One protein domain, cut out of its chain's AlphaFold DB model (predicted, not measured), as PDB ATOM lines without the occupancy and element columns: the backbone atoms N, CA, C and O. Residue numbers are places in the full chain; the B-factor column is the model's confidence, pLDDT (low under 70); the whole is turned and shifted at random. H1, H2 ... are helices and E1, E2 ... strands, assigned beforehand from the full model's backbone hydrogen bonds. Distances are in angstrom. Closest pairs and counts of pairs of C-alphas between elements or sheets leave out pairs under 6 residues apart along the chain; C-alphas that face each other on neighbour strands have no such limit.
ATOM      1  N   VAL A 249     -36.689 -15.709  34.147       57.47
ATOM      2  CA  VAL A 249     -36.149 -15.937  35.507       57.47
ATOM      3  C   VAL A 249     -36.448 -14.795  36.460       57.47
ATOM      4  O   VAL A 249     -36.524 -15.045  37.664       57.47
ATOM      5  N   THR A 250     -36.585 -13.559  35.984       62.31
ATOM      6  CA  THR A 250     -36.839 -12.421  36.882       62.31
ATOM      7  C   THR A 250     -38.155 -12.574  37.631       62.31
ATOM      8  O   THR A 250     -38.232 -12.164  38.785       62.31
ATOM      9  N   ASP A 251     -39.113 -13.297  37.049       71.69
ATOM     10  CA  ASP A 251     -40.408 -13.575  37.675       71.69
ATOM     11  C   ASP A 251     -40.360 -14.698  38.719       71.69
ATOM     12  O   ASP A 251     -41.308 -14.899  39.475       71.69
ATOM     13  N   SER A 252     -39.260 -15.455  38.792       75.38
ATOM     14  CA  SER A 252     -39.133 -16.514  39.796       75.38
ATOM     15  C   SER A 252     -38.768 -15.983  41.175       75.38
ATOM     16  O   SER A 252     -37.873 -15.154  41.350       75.38
ATOM     17  N   ILE A 253     -39.404 -16.577  42.176       81.19
ATOM     18  CA  ILE A 253     -39.208 -16.265  43.584       81.19
ATOM     19  C   ILE A 253     -38.212 -17.270  44.163       81.19
ATOM     20  O   ILE A 253     -38.262 -18.468  43.867       81.19
ATOM     21  N   ILE A 254     -37.279 -16.781  44.980       82.00
ATOM     22  CA  ILE A 254     -36.404 -17.641  45.775       82.00
ATOM     23  C   ILE A 254     -37.146 -17.983  47.066       82.00
ATOM     24  O   ILE A 254     -37.440 -17.102  47.873       82.00
ATOM     25  N   GLU A 255     -37.420 -19.264  47.275       84.00
ATOM     26  CA  GLU A 255     -38.080 -19.767  48.471       84.00
ATOM     27  C   GLU A 255     -37.171 -20.704  49.272       84.00
ATOM     28  O   GLU A 255     -36.357 -21.431  48.695       84.00
ATOM     29  N   PRO A 256     -37.340 -20.769  50.604       85.25
ATOM     30  CA  PRO A 256     -36.719 -21.809  51.410       85.25
ATOM     31  C   PRO A 256     -37.270 -23.187  51.011       85.25
ATOM     32  O   PRO A 256     -38.455 -23.493  51.152       85.25
ATOM     33  N   GLY A 257     -36.389 -24.028  50.485       80.06
ATOM     34  CA  GLY A 257     -36.647 -25.404  50.089       80.06
ATOM     35  C   GLY A 257     -36.646 -26.354  51.283       80.06
ATOM     36  O   GLY A 257     -37.674 -26.938  51.622       80.06
ATOM     37  N   PHE A 258     -35.491 -26.533  51.924       88.62
ATOM     38  CA  PHE A 258     -35.312 -27.530  52.983       88.62
ATOM     39  C   PHE A 258     -34.306 -27.059  54.031       88.62
ATOM     40  O   PHE A 258     -33.257 -26.526  53.682       88.62
ATOM     41  N   LYS A 259     -34.595 -27.289  55.315       89.62
ATOM     42  CA  LYS A 259     -33.660 -26.970  56.397       89.62
ATOM     43  C   LYS A 259     -32.668 -28.116  56.584       89.62
ATOM     44  O   LYS A 259     -33.047 -29.228  56.949       89.62
ATOM     45  N   ASN A 260     -31.400 -27.842  56.320       84.12
ATOM     46  CA  ASN A 260     -30.295 -28.773  56.488       84.12
ATOM     47  C   ASN A 260     -30.013 -29.042  57.978       84.12
ATOM     48  O   ASN A 260     -30.470 -28.324  58.871       84.12
ATOM     49  N   LYS A 261     -29.233 -30.094  58.260       86.50
ATOM     50  CA  LYS A 261     -28.875 -30.502  59.636       86.50
ATOM     51  C   LYS A 261     -28.056 -29.450  60.391       86.50
ATOM     52  O   LYS A 261     -28.112 -29.401  61.611       86.50
ATOM     53  N   ASP A 262     -27.309 -28.631  59.662       85.06
ATOM     54  CA  ASP A 262     -26.533 -27.496  60.174       85.06
ATOM     55  C   ASP A 262     -27.409 -26.269  60.498       85.06
ATOM     56  O   ASP A 262     -26.910 -25.254  60.973       85.06
ATOM     57  N   GLY A 263     -28.720 -26.347  60.246       86.50
ATOM     58  CA  GLY A 263     -29.667 -25.259  60.453       86.50
ATOM     59  C   GLY A 263     -29.766 -24.278  59.285       86.50
ATOM     60  O   GLY A 263     -30.634 -23.403  59.341       86.50
ATOM     61  N   SER A 264     -28.949 -24.431  58.236       85.06
ATOM     62  CA  SER A 264     -29.040 -23.622  57.016       85.06
ATOM     63  C   SER A 264     -30.278 -23.999  56.196       85.06
ATOM     64  O   SER A 264     -30.724 -25.146  56.216       85.06
ATOM     65  N   ASN A 265     -30.853 -23.041  55.467       85.19
ATOM     66  CA  ASN A 265     -31.939 -23.322  54.531       85.19
ATOM     67  C   ASN A 265     -31.359 -23.479  53.127       85.19
ATOM     68  O   ASN A 265     -30.718 -22.573  52.611       85.19
ATOM     69  N   HIS A 266     -31.614 -24.623  52.501       86.06
ATOM     70  CA  HIS A 266     -31.444 -24.787  51.066       86.06
ATOM     71  C   HIS A 266     -32.533 -23.988  50.359       86.06
ATOM     72  O   HIS A 266     -33.714 -24.222  50.600       86.06
ATOM     73  N   MET A 267     -32.139 -23.038  49.524       85.12
ATOM     74  CA  MET A 267     -33.019 -22.156  48.775       85.12
ATOM     75  C   MET A 267     -33.253 -22.719  47.374       85.12
ATOM     76  O   MET A 267     -32.335 -23.227  46.724       85.12
ATOM     77  N   ILE A 268     -34.483 -22.604  46.889       84.56
ATOM     78  CA  ILE A 268     -34.897 -23.041  45.555       84.56
ATOM     79  C   ILE A 268     -35.570 -21.893  44.821       84.56
ATOM     80  O   ILE A 268     -36.245 -21.067  45.430       84.56
ATOM     81  N   ARG A 269     -35.401 -21.845  43.502       85.81
ATOM     82  CA  ARG A 269     -36.036 -20.839  42.658       85.81
ATOM     83  C   ARG A 269     -37.284 -21.451  42.012       85.81
ATOM     84  O   ARG A 269     -37.213 -22.539  41.434       85.81
ATOM     85  N   ILE A 270     -38.433 -20.795  42.155       82.25
ATOM     86  CA  ILE A 270     -39.748 -21.328  41.763       82.25
ATOM     87  C   ILE A 270     -40.520 -20.254  40.996       82.25
ATOM     88  O   ILE A 270     -40.529 -19.095  41.410       82.25
ATOM     89  N   TYR A 271     -41.177 -20.622  39.892       79.69
ATOM     90  CA  TYR A 271     -42.087 -19.695  39.213       79.69
ATOM     91  C   TYR A 271     -43.411 -19.474  39.948       79.69
ATOM     92  O   TYR A 271     -43.897 -20.386  40.629       79.69
ATOM     93  N   PRO A 272     -44.026 -18.290  39.781       76.94
ATOM     94  CA  PRO A 272     -45.345 -18.009  40.324       76.94
ATOM     95  C   PRO A 272     -46.350 -19.092  39.912       76.94
ATOM     96  O   PRO A 272     -46.353 -19.559  38.775       76.94
ATOM     97  N   GLY A 273     -47.178 -19.539  40.857       77.50
ATOM     98  CA  GLY A 273     -48.184 -20.581  40.614       77.50
ATOM     99  C   GLY A 273     -47.658 -22.023  40.607       77.50
ATOM    100  O   GLY A 273     -48.460 -22.959  40.575       77.50
ATOM    101  N   VAL A 274     -46.343 -22.255  40.704       80.00
ATOM    102  CA  VAL A 274     -45.788 -23.615  40.775       80.00
ATOM    103  C   VAL A 274     -45.759 -24.116  42.218       80.00
ATOM    104  O   VAL A 274     -44.997 -23.647  43.060       80.00
ATOM    105  N   PHE A 275     -46.541 -25.158  42.500       83.88
ATOM    106  CA  PHE A 275     -46.504 -25.833  43.796       83.88
ATOM    107  C   PHE A 275     -45.365 -26.863  43.878       83.88
ATOM    108  O   PHE A 275     -45.234 -27.762  43.037       83.88
ATOM    109  N   VAL A 276     -44.555 -26.780  44.939       83.25
ATOM    110  CA  VAL A 276     -43.456 -27.716  45.222       83.25
ATOM    111  C   VAL A 276     -43.714 -28.458  46.529       83.25
ATOM    112  O   VAL A 276     -43.713 -27.851  47.601       83.25
ATOM    113  N   SER A 277     -43.884 -29.782  46.440       87.88
ATOM    114  CA  SER A 277     -44.106 -30.640  47.608       87.88
ATOM    115  C   SER A 277     -42.858 -30.754  48.492       87.88
ATOM    116  O   SER A 277     -41.730 -30.583  48.027       87.88
ATOM    117  N   ALA A 278     -43.042 -31.108  49.767       87.69
ATOM    118  CA  ALA A 278     -41.933 -31.301  50.707       87.69
ATOM    119  C   ALA A 278     -40.916 -32.354  50.219       87.69
ATOM    120  O   ALA A 278     -39.708 -32.152  50.343       87.69
ATOM    121  N   LEU A 279     -41.391 -33.439  49.593       87.94
ATOM    122  CA  LEU A 279     -40.535 -34.481  49.009       87.94
ATOM    123  C   LEU A 279     -39.668 -33.926  47.874       87.94
ATOM    124  O   LEU A 279     -38.472 -34.202  47.809       87.94
ATOM    125  N   MET A 280     -40.257 -33.095  47.012       87.94
ATOM    126  CA  MET A 280     -39.544 -32.431  45.924       87.94
ATOM    127  C   MET A 280     -38.491 -31.449  46.455       87.94
ATOM    128  O   MET A 280     -37.360 -31.458  45.971       87.94
ATOM    129  N   ARG A 281     -38.818 -30.661  47.490       88.25
ATOM    130  CA  ARG A 281     -37.860 -29.749  48.143       88.25
ATOM    131  C   ARG A 281     -36.694 -30.510  48.790       88.25
ATOM    132  O   ARG A 281     -35.539 -30.139  48.606       88.25
ATOM    133  N   LYS A 282     -36.979 -31.620  49.481       88.25
ATOM    134  CA  LYS A 282     -35.968 -32.500  50.094       88.25
ATOM    135  C   LYS A 282     -35.060 -33.155  49.048       88.25
ATOM    136  O   LYS A 282     -33.846 -33.206  49.230       88.25
ATOM    137  N   ALA A 283     -35.631 -33.627  47.941       87.38
ATOM    138  CA  ALA A 283     -34.868 -34.198  46.835       87.38
ATOM    139  C   ALA A 283     -33.973 -33.151  46.155       87.38
ATOM    140  O   ALA A 283     -32.812 -33.444  45.862       87.38
ATOM    141  N   ALA A 284     -34.477 -31.928  45.955       86.19
ATOM    142  CA  ALA A 284     -33.696 -30.810  45.431       86.19
ATOM    143  C   ALA A 284     -32.508 -30.485  46.348       86.19
ATOM    144  O   ALA A 284     -31.375 -30.459  45.877       86.19
ATOM    145  N   ALA A 285     -32.736 -30.358  47.658       86.44
ATOM    146  CA  ALA A 285     -31.678 -30.084  48.630       86.44
ATOM    147  C   ALA A 285     -30.585 -31.161  48.686       86.44
ATOM    148  O   ALA A 285     -29.414 -30.855  48.892       86.44
ATOM    149  N   ALA A 286     -30.943 -32.427  48.461       85.12
ATOM    150  CA  ALA A 286     -29.994 -33.537  48.484       85.12
ATOM    151  C   ALA A 286     -29.129 -33.664  47.215       85.12
ATOM    152  O   ALA A 286     -28.149 -34.408  47.222       85.12
ATOM    153  N   SER A 287     -29.507 -33.016  46.110       81.06
ATOM    154  CA  SER A 287     -28.914 -33.278  44.787       81.06
ATOM    155  C   SER A 287     -28.451 -32.034  44.032       81.06
ATOM    156  O   SER A 287     -27.687 -32.153  43.068       81.06
ATOM    157  N   LEU A 288     -28.898 -30.852  44.457       79.56
ATOM    158  CA  LEU A 288     -28.704 -29.589  43.760       79.56
ATOM    159  C   LEU A 288     -28.070 -28.566  44.708       79.56
ATOM    160  O   LEU A 288     -28.423 -28.535  45.889       79.56
ATOM    161  N   PRO A 289     -27.167 -27.703  44.210       78.06
ATOM    162  CA  PRO A 289     -26.656 -26.587  45.003       78.06
ATOM    163  C   PRO A 289     -27.801 -25.658  45.428       78.06
ATOM    164  O   PRO A 289     -28.868 -25.676  44.829       78.06
ATOM    165  N   SER A 290     -27.610 -24.862  46.472       80.75
ATOM    166  CA  SER A 290     -28.630 -23.904  46.919       80.75
ATOM    167  C   SER A 290     -28.717 -22.708  45.961       80.75
ATOM    168  O   SER A 290     -27.692 -22.278  45.440       80.75
ATOM    169  N   ALA A 291     -29.910 -22.160  45.722       78.31
ATOM    170  CA  ALA A 291     -30.121 -21.042  44.789       78.31
ATOM    171  C   ALA A 291     -29.557 -19.692  45.268       78.31
ATOM    172  O   ALA A 291     -29.349 -18.794  44.458       78.31
ATOM    173  N   ASP A 292     -29.307 -19.553  46.568       70.94
ATOM    174  CA  ASP A 292     -28.693 -18.387  47.213       70.94
ATOM    175  C   ASP A 292     -27.172 -18.514  47.377       70.94
ATOM    176  O   ASP A 292     -26.497 -17.536  47.703       70.94
ATOM    177  N   LYS A 293     -26.613 -19.709  47.154       63.56
ATOM    178  CA  LYS A 293     -25.178 -19.934  47.288       63.56
ATOM    179  C   LYS A 293     -24.456 -19.419  46.059       63.56
ATOM    180  O   LYS A 293     -24.420 -20.061  45.012       63.56
ATOM    181  N   ILE A 294     -23.832 -18.264  46.252       50.31
ATOM    182  CA  ILE A 294     -22.827 -17.729  45.354       50.31
ATOM    183  C   ILE A 294     -21.494 -18.436  45.688       50.31
ATOM    184  O   ILE A 294     -20.657 -17.896  46.410       50.31
ATOM    185  N   GLU A 295     -21.295 -19.670  45.210       51.47
ATOM    186  CA  GLU A 295     -19.993 -20.343  45.285       51.47
ATOM    187  C   GLU A 295     -19.339 -20.477  43.893       51.47
ATOM    188  O   GLU A 295     -19.939 -20.967  42.931       51.47
ATOM    189  N   VAL A 296     -18.061 -20.077  43.802       51.75
ATOM    190  CA  VAL A 296     -17.132 -20.514  42.739       51.75
ATOM    191  C   VAL A 296     -17.274 -22.033  42.626       51.75
ATOM    192  O   VAL A 296     -17.292 -22.669  43.680       51.75
ATOM    193  N   PRO A 297     -17.391 -22.632  41.423       50.75
ATOM    194  CA  PRO A 297     -17.675 -24.058  41.283       50.75
ATOM    195  C   PRO A 297     -16.552 -24.906  41.900       50.75
ATOM    196  O   PRO A 297     -15.589 -25.283  41.240       50.75
ATOM    197  N   SER A 298     -16.671 -25.182  43.197       46.78
ATOM    198  CA  SER A 298     -15.884 -26.149  43.960       46.78
ATOM    199  C   SER A 298     -16.378 -27.571  43.678       46.78
ATOM    200  O   SER A 298     -15.635 -28.541  43.815       46.78
ATOM    201  N   TYR A 299     -17.626 -27.679  43.218       56.12
ATOM    202  CA  TYR A 299     -18.231 -28.868  42.640       56.12
ATOM    203  C   TYR A 299     -17.974 -28.912  41.144       56.12
ATOM    204  O   TYR A 299     -18.036 -27.872  40.498       56.12
ATOM    205  N   THR A 300     -17.766 -30.111  40.590       58.09
ATOM    206  CA  THR A 300     -17.730 -30.367  39.144       58.09
ATOM    207  C   THR A 300     -19.035 -29.869  38.506       58.09
ATOM    208  O   THR A 300     -20.061 -30.551  38.592       58.09
ATOM    209  N   PRO A 301     -19.044 -28.665  37.901       63.88
ATOM    210  CA  PRO A 301     -20.280 -28.080  37.401       63.88
ATOM    211  C   PRO A 301     -20.775 -28.897  36.198       63.88
ATOM    212  O   PRO A 301     -19.965 -29.481  35.474       63.88
ATOM    213  N   CYS A 302     -22.098 -28.953  35.960       67.62
ATOM    214  CA  CYS A 302     -22.594 -29.537  34.703       67.62
ATOM    215  C   CYS A 302     -21.922 -28.817  33.522       67.62
ATOM    216  O   CYS A 302     -21.689 -27.610  33.608       67.62
ATOM    217  N   THR A 303     -21.614 -29.525  32.428       70.69
ATOM    218  CA  THR A 303     -20.945 -28.933  31.253       70.69
ATOM    219  C   THR A 303     -21.606 -27.619  30.808       70.69
ATOM    220  O   THR A 303     -20.889 -26.637  30.669       70.69
ATOM    221  N   PRO A 304     -22.952 -27.502  30.750       69.69
ATOM    222  CA  PRO A 304     -23.614 -26.222  30.479       69.69
ATOM    223  C   PRO A 304     -23.288 -25.081  31.452       69.69
ATOM    224  O   PRO A 304     -23.142 -23.942  31.015       69.69
ATOM    225  N   CYS A 305     -23.165 -25.364  32.753       69.19
ATOM    226  CA  CYS A 305     -22.753 -24.371  33.746       69.19
ATOM    227  C   CYS A 305     -21.284 -23.980  33.568       69.19
ATOM    228  O   CYS A 305     -20.956 -22.806  33.700       69.19
ATOM    229  N   LEU A 306     -20.411 -24.947  33.262       71.31
ATOM    230  CA  LEU A 306     -18.992 -24.688  33.017       71.31
ATOM    231  C   LEU A 306     -18.779 -23.856  31.751       71.31
ATOM    232  O   LEU A 306     -17.977 -22.930  31.755       71.31
ATOM    233  N   ASP A 307     -19.504 -24.175  30.682       73.00
ATOM    234  CA  ASP A 307     -19.457 -23.437  29.424       73.00
ATOM    235  C   ASP A 307     -19.889 -21.992  29.641       73.00
ATOM    236  O   ASP A 307     -19.159 -21.080  29.280       73.00
ATOM    237  N   ARG A 308     -21.040 -21.787  30.296       71.38
ATOM    238  CA  ARG A 308     -21.553 -20.446  30.587       71.38
ATOM    239  C   ARG A 308     -20.588 -19.660  31.468       71.38
ATOM    240  O   ARG A 308     -20.286 -18.516  31.159       71.38
ATOM    241  N   TRP A 309     -20.035 -20.298  32.498       70.00
ATOM    242  CA  TRP A 309     -18.978 -19.711  33.317       70.00
ATOM    243  C   TRP A 309     -17.755 -19.315  32.481       70.00
ATOM    244  O   TRP A 309     -17.222 -18.225  32.639       70.00
ATOM    245  N   ASN A 310     -17.298 -20.183  31.577       73.75
ATOM    246  CA  ASN A 310     -16.155 -19.902  30.710       73.75
ATOM    247  C   ASN A 310     -16.447 -18.787  29.702       73.75
ATOM    248  O   ASN A 310     -15.547 -18.009  29.391       73.75
ATOM    249  N   ASP A 311     -17.671 -18.702  29.191       74.81
ATOM    250  CA  ASP A 311     -18.101 -17.645  28.280       74.81
ATOM    251  C   ASP A 311     -18.175 -16.303  29.014       74.81
ATOM    252  O   ASP A 311     -17.598 -15.315  28.566       74.81
ATOM    253  N   GLU A 312     -18.733 -16.287  30.222       69.75
ATOM    254  CA  GLU A 312     -18.732 -15.110  31.090       69.75
ATOM    255  C   GLU A 312     -17.330 -14.733  31.564       69.75
ATOM    256  O   GLU A 312     -17.039 -13.554  31.727       69.75
ATOM    257  N   LYS A 313     -16.431 -15.702  31.740       71.94
ATOM    258  CA  LYS A 313     -15.011 -15.457  32.020       71.94
ATOM    259  C   LYS A 313     -14.290 -14.784  30.858       71.94
ATOM    260  O   LYS A 313     -13.363 -14.014  31.089       71.94
ATOM    261  N   LYS A 314     -14.692 -15.063  29.616       77.31
ATOM    262  CA  LYS A 314     -14.160 -14.373  28.433       77.31
ATOM    263  C   LYS A 314     -14.755 -12.971  28.284       77.31
ATOM    264  O   LYS A 314     -14.045 -12.069  27.852       77.31
ATOM    265  N   GLU A 315     -16.035 -12.794  28.618       70.44
ATOM    266  CA  GLU A 315     -16.761 -11.527  28.446       70.44
ATOM    267  C   GLU A 315     -16.544 -10.532  29.609       70.44
ATOM    268  O   GLU A 315     -16.483  -9.320  29.382       70.44
ATOM    269  N   ALA A 316     -16.396 -11.001  30.852       62.66
ATOM    270  CA  ALA A 316     -16.302 -10.152  32.038       62.66
ATOM    271  C   ALA A 316     -14.848  -9.872  32.455       62.66
ATOM    272  O   ALA A 316     -14.036 -10.778  32.623       62.66
ATOM    273  N   LYS A 317     -14.536  -8.591  32.700       56.25
ATOM    274  CA  LYS A 317     -13.240  -8.151  33.259       56.25
ATOM    275  C   LYS A 317     -13.079  -8.454  34.753       56.25
ATOM    276  O   LYS A 317     -11.958  -8.403  35.247       56.25
ATOM    277  N   ASP A 318     -14.176  -8.719  35.459       58.75
ATOM    278  CA  ASP A 318     -14.198  -8.880  36.912       58.75
ATOM    279  C   ASP A 318     -14.780 -10.253  37.304       58.75
ATOM    280  O   ASP A 318     -15.939 -10.532  36.969       58.75
ATOM    281  N   PRO A 319     -14.017 -11.098  38.029       53.47
ATOM    282  CA  PRO A 319     -14.480 -12.383  38.546       53.47
ATOM    283  C   PRO A 319     -15.739 -12.312  39.414       53.47
ATOM    284  O   PRO A 319     -16.486 -13.287  39.498       53.47
ATOM    285  N   ALA A 320     -15.990 -11.165  40.051       50.00
ATOM    286  CA  ALA A 320     -17.164 -10.951  40.893       50.00
ATOM    287  C   ALA A 320     -18.481 -10.832  40.097       50.00
ATOM    288  O   ALA A 320     -19.557 -10.849  40.691       50.00
ATOM    289  N   GLY A 321     -18.410 -10.695  38.766       48.03
ATOM    290  CA  GLY A 321     -19.566 -10.524  37.883       48.03
ATOM    291  C   GLY A 321     -20.044 -11.790  37.169       48.03
ATOM    292  O   GLY A 321     -21.004 -11.706  36.406       48.03
ATOM    293  N   HIS A 322     -19.393 -12.937  37.370       54.28
ATOM    294  CA  HIS A 322     -19.832 -14.190  36.757       54.28
ATOM    295  C   HIS A 322     -21.183 -14.614  37.352       54.28
ATOM    296  O   HIS A 322     -21.320 -14.707  38.576       54.28
ATOM    297  N   THR A 323     -22.184 -14.871  36.504       53.50
ATOM    298  CA  THR A 323     -23.430 -15.498  36.934       53.50
ATOM    299  C   THR A 323     -23.119 -16.934  37.320       53.50
ATOM    300  O   THR A 323     -22.904 -17.850  36.526       53.50
ATOM    301  N   GLN A 324     -23.017 -17.114  38.624       54.88
ATOM    302  CA  GLN A 324     -22.897 -18.426  39.205       54.88
ATOM    303  C   GLN A 324     -24.194 -19.180  38.951       54.88
ATOM    304  O   GLN A 324     -25.267 -18.585  38.835       54.88
ATOM    305  N   CYS A 325     -24.079 -20.497  38.807       56.16
ATOM    306  CA  CYS A 325     -25.220 -21.384  38.636       56.16
ATOM    307  C   CYS A 325     -26.311 -20.987  39.642       56.16
ATOM    308  O   CYS A 325     -26.102 -21.150  40.840       56.16
ATOM    309  N   THR A 326     -27.451 -20.461  39.174       58.72
ATOM    310  CA  THR A 326     -28.510 -19.853  40.015       58.72
ATOM    311  C   THR A 326     -29.302 -20.887  40.826       58.72
ATOM    312  O   THR A 326     -30.476 -20.691  41.147       58.72
ATOM    313  N   GLY A 327     -28.677 -22.033  41.085       64.38
ATOM    314  CA  GLY A 327     -29.248 -23.183  41.737       64.38
ATOM    315  C   GLY A 327     -30.396 -23.823  40.958       64.38
ATOM    316  O   GLY A 327     -30.528 -23.659  39.738       64.38
ATOM    317  N   PRO A 328     -31.193 -24.635  41.659       68.06
ATOM    318  CA  PRO A 328     -32.296 -25.382  41.103       68.06
ATOM    319  C   PRO A 328     -33.447 -24.447  40.776       68.06
ATOM    320  O   PRO A 328     -33.953 -23.734  41.644       68.06
ATOM    321  N   LEU A 329     -33.883 -24.506  39.524       73.88
ATOM    322  CA  LEU A 329     -35.084 -23.837  39.067       73.88
ATOM    323  C   LEU A 329     -36.152 -24.877  38.751       73.88
ATOM    324  O   LEU A 329     -35.865 -25.910  38.134       73.88
ATOM    325  N   ARG A 330     -37.390 -24.568  39.134       75.56
ATOM    326  CA  ARG A 330     -38.564 -25.282  38.650       75.56
ATOM    327  C   ARG A 330     -39.544 -24.334  37.996       75.56
ATOM    328  O   ARG A 330     -39.984 -23.362  38.604       75.56
ATOM    329  N   ASP A 331     -39.893 -24.687  36.774       69.06
ATOM    330  CA  ASP A 331     -40.665 -23.843  35.887       69.06
ATOM    331  C   ASP A 331     -42.049 -24.337  35.546       69.06
ATOM    332  O   ASP A 331     -42.964 -23.545  35.374       69.06
ATOM    333  N   THR A 332     -42.201 -25.651  35.455       65.56
ATOM    334  CA  THR A 332     -43.492 -26.265  35.211       65.56
ATOM    335  C   THR A 332     -43.726 -27.343  36.263       65.56
ATOM    336  O   THR A 332     -42.791 -27.840  36.910       65.56
ATOM    337  N   PRO A 333     -44.981 -27.774  36.438       59.47
ATOM    338  CA  PRO A 333     -45.289 -28.921  37.280       59.47
ATOM    339  C   PRO A 333     -44.581 -30.203  36.814       59.47
ATOM    340  O   PRO A 333     -44.337 -31.092  37.632       59.47
ATOM    341  N   HIS A 334     -44.245 -30.291  35.523       60.91
ATOM    342  CA  HIS A 334     -43.767 -31.500  34.852       60.91
ATOM    343  C   HIS A 334     -42.252 -31.562  34.667       60.91
ATOM    344  O   HIS A 334     -41.706 -32.642  34.435       60.91
ATOM    345  N   THR A 335     -41.556 -30.440  34.803       64.50
ATOM    346  CA  THR A 335     -40.100 -30.407  34.772       64.50
ATOM    347  C   THR A 335     -39.540 -30.798  36.134       64.50
ATOM    348  O   THR A 335     -39.903 -30.272  37.190       64.50
ATOM    349  N   ALA A 336     -38.649 -31.787  36.114       69.62
ATOM    350  CA  ALA A 336     -37.820 -32.099  37.265       69.62
ATOM    351  C   ALA A 336     -36.803 -30.966  37.473       69.62
ATOM    352  O   ALA A 336     -36.398 -30.312  36.511       69.62
ATOM    353  N   PHE A 337     -36.407 -30.726  38.724       72.62
ATOM    354  CA  PHE A 337     -35.484 -29.641  39.038       72.62
ATOM    355  C   PHE A 337     -34.176 -29.788  38.251       72.62
ATOM    356  O   PHE A 337     -33.517 -30.831  38.288       72.62
ATOM    357  N   ALA A 338     -33.793 -28.717  37.566       70.31
ATOM    358  CA  ALA A 338     -32.529 -28.596  36.857       70.31
ATOM    359  C   ALA A 338     -31.861 -27.279  37.251       70.31
ATOM    360  O   ALA A 338     -32.529 -26.339  37.686       70.31
ATOM    361  N   CYS A 339     -30.540 -27.192  37.102       71.38
ATOM    362  CA  CYS A 339     -29.902 -25.885  37.170       71.38
ATOM    363  C   CYS A 339     -30.243 -25.058  35.927       71.38
ATOM    364  O   CYS A 339     -30.419 -25.600  34.832       71.38
ATOM    365  N   TRP A 340     -30.294 -23.740  36.107       69.75
ATOM    366  CA  TRP A 340     -30.674 -22.792  35.062       69.75
ATOM    367  C   TRP A 340     -29.941 -22.981  33.717       69.75
ATOM    368  O   TRP A 340     -30.619 -23.166  32.705       69.75
ATOM    369  N   PRO A 341     -28.595 -23.068  33.667       69.38
ATOM    370  CA  PRO A 341     -27.883 -23.180  32.389       69.38
ATOM    371  C   PRO A 341     -28.171 -24.494  31.659       69.38
ATOM    372  O   PRO A 341     -28.223 -24.552  30.433       69.38
ATOM    373  N   CYS A 342     -28.371 -25.573  32.421       71.62
ATOM    374  CA  CYS A 342     -28.725 -26.870  31.862       71.62
ATOM    375  C   CYS A 342     -30.182 -26.869  31.314       71.62
ATOM    376  O   CYS A 342     -30.487 -27.675  30.437       71.62
ATOM    377  N   ARG A 343     -31.066 -25.964  31.769       69.31
ATOM    378  CA  ARG A 343     -32.432 -25.797  31.234       69.31
ATOM    379  C   ARG A 343     -32.466 -24.977  29.941       69.31
ATOM    380  O   ARG A 343     -33.145 -25.394  29.012       69.31
ATOM    381  N   GLU A 344     -31.713 -23.877  29.862       70.06
ATOM    382  CA  GLU A 344     -31.616 -23.051  28.643       70.06
ATOM    383  C   GLU A 344     -31.097 -23.844  27.430       70.06
ATOM    384  O   GLU A 344     -31.601 -23.676  26.325       70.06
ATOM    385  N   LYS A 345     -30.084 -24.708  27.617       67.62
ATOM    386  CA  LYS A 345     -29.426 -25.386  26.484       67.62
ATOM    387  C   LYS A 345     -30.209 -26.582  25.921       67.62
ATOM    388  O   LYS A 345     -30.141 -26.805  24.715       67.62
ATOM    389  N   ASN A 346     -30.887 -27.369  26.767       61.78
ATOM    390  CA  ASN A 346     -31.908 -28.377  26.415       61.78
ATOM    391  C   ASN A 346     -32.224 -29.282  27.630       61.78
ATOM    392  O   ASN A 346     -31.305 -29.915  28.158       61.78
ATOM    393  N   PRO A 347     -33.498 -29.488  28.019       56.12
ATOM    394  CA  PRO A 347     -33.859 -30.358  29.146       56.12
ATOM    395  C   PRO A 347     -33.703 -31.864  28.860       56.12
ATOM    396  O   PRO A 347     -33.760 -32.678  29.785       56.12
ATOM    397  N   VAL A 348     -33.531 -32.260  27.593       53.09
ATOM    398  CA  VAL A 348     -33.778 -33.646  27.168       53.09
ATOM    399  C   VAL A 348     -32.612 -34.594  27.465       53.09
ATOM    400  O   VAL A 348     -32.866 -35.743  27.802       53.09
ATOM    401  N   ASN A 349     -31.346 -34.156  27.444       54.25
ATOM    402  CA  ASN A 349     -30.205 -35.058  27.656       54.25
ATOM    403  C   ASN A 349     -28.988 -34.344  28.267       54.25
ATOM    404  O   ASN A 349     -28.297 -33.607  27.577       54.25
ATOM    405  N   GLY A 350     -28.653 -34.631  29.532       57.19
ATOM    406  CA  GLY A 350     -27.259 -34.483  29.992       57.19
ATOM    407  C   GLY A 350     -26.994 -33.706  31.280       57.19
ATOM    408  O   GLY A 350     -25.850 -33.677  31.724       57.19
ATOM    409  N   CYS A 351     -27.999 -33.133  31.943       69.06
ATOM    410  CA  CYS A 351     -27.758 -32.509  33.243       69.06
ATOM    411  C   CYS A 351     -27.441 -33.586  34.306       69.06
ATOM    412  O   CYS A 351     -28.309 -34.374  34.692       69.06
ATOM    413  N   SER A 352     -26.193 -33.628  34.785       70.44
ATOM    414  CA  SER A 352     -25.753 -34.513  35.878       70.44
ATOM    415  C   SER A 352     -26.605 -34.315  37.137       70.44
ATOM    416  O   SER A 352     -27.010 -35.281  37.782       70.44
ATOM    417  N   HIS A 353     -26.960 -33.062  37.411       73.94
ATOM    418  CA  HIS A 353     -27.824 -32.650  38.507       73.94
ATOM    419  C   HIS A 353     -29.270 -33.145  38.359       73.94
ATOM    420  O   HIS A 353     -29.853 -33.594  39.339       73.94
ATOM    421  N   LEU A 354     -29.829 -33.178  37.145       76.12
ATOM    422  CA  LEU A 354     -31.167 -33.731  36.904       76.12
ATOM    423  C   LEU A 354     -31.212 -35.240  37.183       76.12
ATOM    424  O   LEU A 354     -32.171 -35.744  37.766       76.12
ATOM    425  N   LYS A 355     -30.163 -35.974  36.785       78.50
ATOM    426  CA  LYS A 355     -30.027 -37.404  37.106       78.50
ATOM    427  C   LYS A 355     -29.892 -37.618  38.615       78.50
ATOM    428  O   LYS A 355     -30.553 -38.498  39.164       78.50
ATOM    429  N   ALA A 356     -29.076 -36.801  39.284       81.00
ATOM    430  CA  ALA A 356     -28.929 -36.831  40.736       81.00
ATOM    431  C   ALA A 356     -30.258 -36.529  41.446       81.00
ATOM    432  O   ALA A 356     -30.610 -37.234  42.389       81.00
ATOM    433  N   TYR A 357     -31.022 -35.555  40.945       83.44
ATOM    434  CA  TYR A 357     -32.346 -35.214  41.454       83.44
ATOM    435  C   TYR A 357     -33.333 -36.364  41.305       83.44
ATOM    436  O   TYR A 357     -33.947 -36.745  42.293       83.44
ATOM    437  N   LYS A 358     -33.458 -36.967  40.114       83.75
ATOM    438  CA  LYS A 358     -34.359 -38.115  39.905       83.75
ATOM    439  C   LYS A 358     -34.040 -39.255  40.876       83.75
ATOM    440  O   LYS A 358     -34.934 -39.738  41.559       83.75
ATOM    441  N   LYS A 359     -32.754 -39.584  41.032       86.81
ATOM    442  CA  LYS A 359     -32.289 -40.607  41.980       86.81
ATOM    443  C   LYS A 359     -32.564 -40.233  43.442       86.81
ATOM    444  O   LYS A 359     -32.901 -41.097  44.245       86.81
ATOM    445  N   ALA A 360     -32.388 -38.967  43.818       85.81
ATOM    446  CA  ALA A 360     -32.703 -38.491  45.164       85.81
ATOM    447  C   ALA A 360     -34.214 -38.508  45.427       85.81
ATOM    448  O   ALA A 360     -34.640 -38.883  46.513       85.81
ATOM    449  N   TYR A 361     -35.013 -38.146  44.428       86.38
ATOM    450  CA  TYR A 361     -36.465 -38.143  44.497       86.38
ATOM    451  C   TYR A 361     -37.028 -39.554  44.651       86.38
ATOM    452  O   TYR A 361     -37.841 -39.768  45.541       86.38
ATOM    453  N   GLU A 362     -36.542 -40.523  43.869       87.19
ATOM    454  CA  GLU A 362     -36.884 -41.945  44.021       87.19
ATOM    455  C   GLU A 362     -36.570 -42.434  45.439       87.19
ATOM    456  O   GLU A 362     -37.461 -42.909  46.131       87.19
ATOM    457  N   LYS A 363     -35.355 -42.176  45.944       87.62
ATOM    458  CA  LYS A 363     -34.972 -42.536  47.322       87.62
ATOM    459  C   LYS A 363     -35.868 -41.908  48.389       87.62
ATOM    460  O   LYS A 363     -36.162 -42.542  49.398       87.62
ATOM    461  N   VAL A 364     -36.247 -40.644  48.206       85.00
ATOM    462  CA  VAL A 364     -37.122 -39.934  49.144       85.00
ATOM    463  C   VAL A 364     -38.544 -40.498  49.093       85.00
ATOM    464  O   VAL A 364     -39.146 -40.633  50.150       85.00
ATOM    465  N   CYS A 365     -39.049 -40.869  47.912       83.75
ATOM    466  CA  CYS A 365     -40.354 -41.518  47.751       83.75
ATOM    467  C   CYS A 365     -40.371 -42.944  48.321       83.75
ATOM    468  O   CYS A 365     -41.321 -43.328  48.998       83.75
ATOM    469  N   ASP A 366     -39.312 -43.720  48.093       83.31
ATOM    470  CA  ASP A 366     -39.199 -45.090  48.603       83.31
ATOM    471  C   ASP A 366     -39.077 -45.110  50.132       83.31
ATOM    472  O   ASP A 366     -39.635 -45.985  50.794       83.31
ATOM    473  N   GLY A 367     -38.388 -44.113  50.697       71.56
ATOM    474  CA  GLY A 367     -38.261 -43.916  52.140       71.56
ATOM    475  C   GLY A 367     -39.469 -43.246  52.804       71.56
ATOM    476  O   GLY A 367     -39.567 -43.282  54.024       71.56
ATOM    477  N   SER A 368     -40.397 -42.646  52.048       60.28
ATOM    478  CA  SER A 368     -41.593 -41.977  52.591       60.28
ATOM    479  C   SER A 368     -42.797 -42.905  52.751       60.28
ATOM    480  O   SER A 368     -43.928 -42.432  52.816       60.28
TER     481      SER A 368
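Overview. This is residues 249 to 368 of the 492 residues of an uncharacterized protein of Calocera viscosa (strain TUFC12733) (UniProt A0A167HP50). A small three-stranded sheet has H1 over one face, and the longer H4 packs on H1 on its side away from the sheet. H2 lies at the opposite end of the long axis from the end of H4, and H3 packs on its first part. The 120 printed residues include four named helices and three named strands, in the order E1, E2, H1, H2, E3, H3, H4. The sheet, ordered E1, E2, E3, is mixed, and the class is mixed, helices and strands. The whole is compact, radius of gyration of the C-alphas 14.2 A, spanning 47 by 33 by 28 A.

Arrangement. E1, residues 253 to 259, and E2, residues 265 to 270, form an antiparallel hairpin at 146 degrees; N 255 and O 268 are 2.8 A apart, within hydrogen-bond range. E3, residues 328 to 330, is parallel to E2 at 39 degrees, with N 269 and O 328 3.0 A apart. H1, residues 278 to 287, is on the sheet, height 6.3 A, and stands up from it at 44 degrees; the closest C-alphas of H1 and E1 are Arg 281 and Gly 257, 4.9 A apart. E2, H1, H2 (residues 303 to 315) and E3 make a strand-helix-strand unit, two parallel strands with helices between, and H1 with the sheet makes two layers, a helix on one face. H4, residues 352 to 367, touches H1 at a steep tilt of 46 degrees, opposite ways, the closest C-alphas being Tyr 361 and Ala 283, 4.9 A. H3, residues 340 to 345, only grazes the sheet; H2 touches it with residues 304 to 308 alone, about perpendicular at 87 degrees, closest C-alphas Pro 304 and Cys 342, 5.3 A. In H1, H2, H3 and H4 every O i to N i+4 pair is within hydrogen-bond range.

Along the chain. E1 begins at C-alpha 253 (-39.208, -16.265, 43.584) and is 17.6 A long; E2 is 15.1 A, H1 14.4 A, H2 18.1 A, E3 6.7 A and H3 9.0 A. H4, 22.6 A, ends at C-alpha 367 (-38.261, -43.916, 52.140).

Size, cuts and confidence. The C-alphas farthest apart, Lys 317 and Ser 368, are 48.2 A apart. The printed part has no cut; the links H1 to H2 and H2 to E3 are long. Mean pLDDT of the printed part is 72.8, with 45 residues under 70, among them 293 to 302 and 316 to 328.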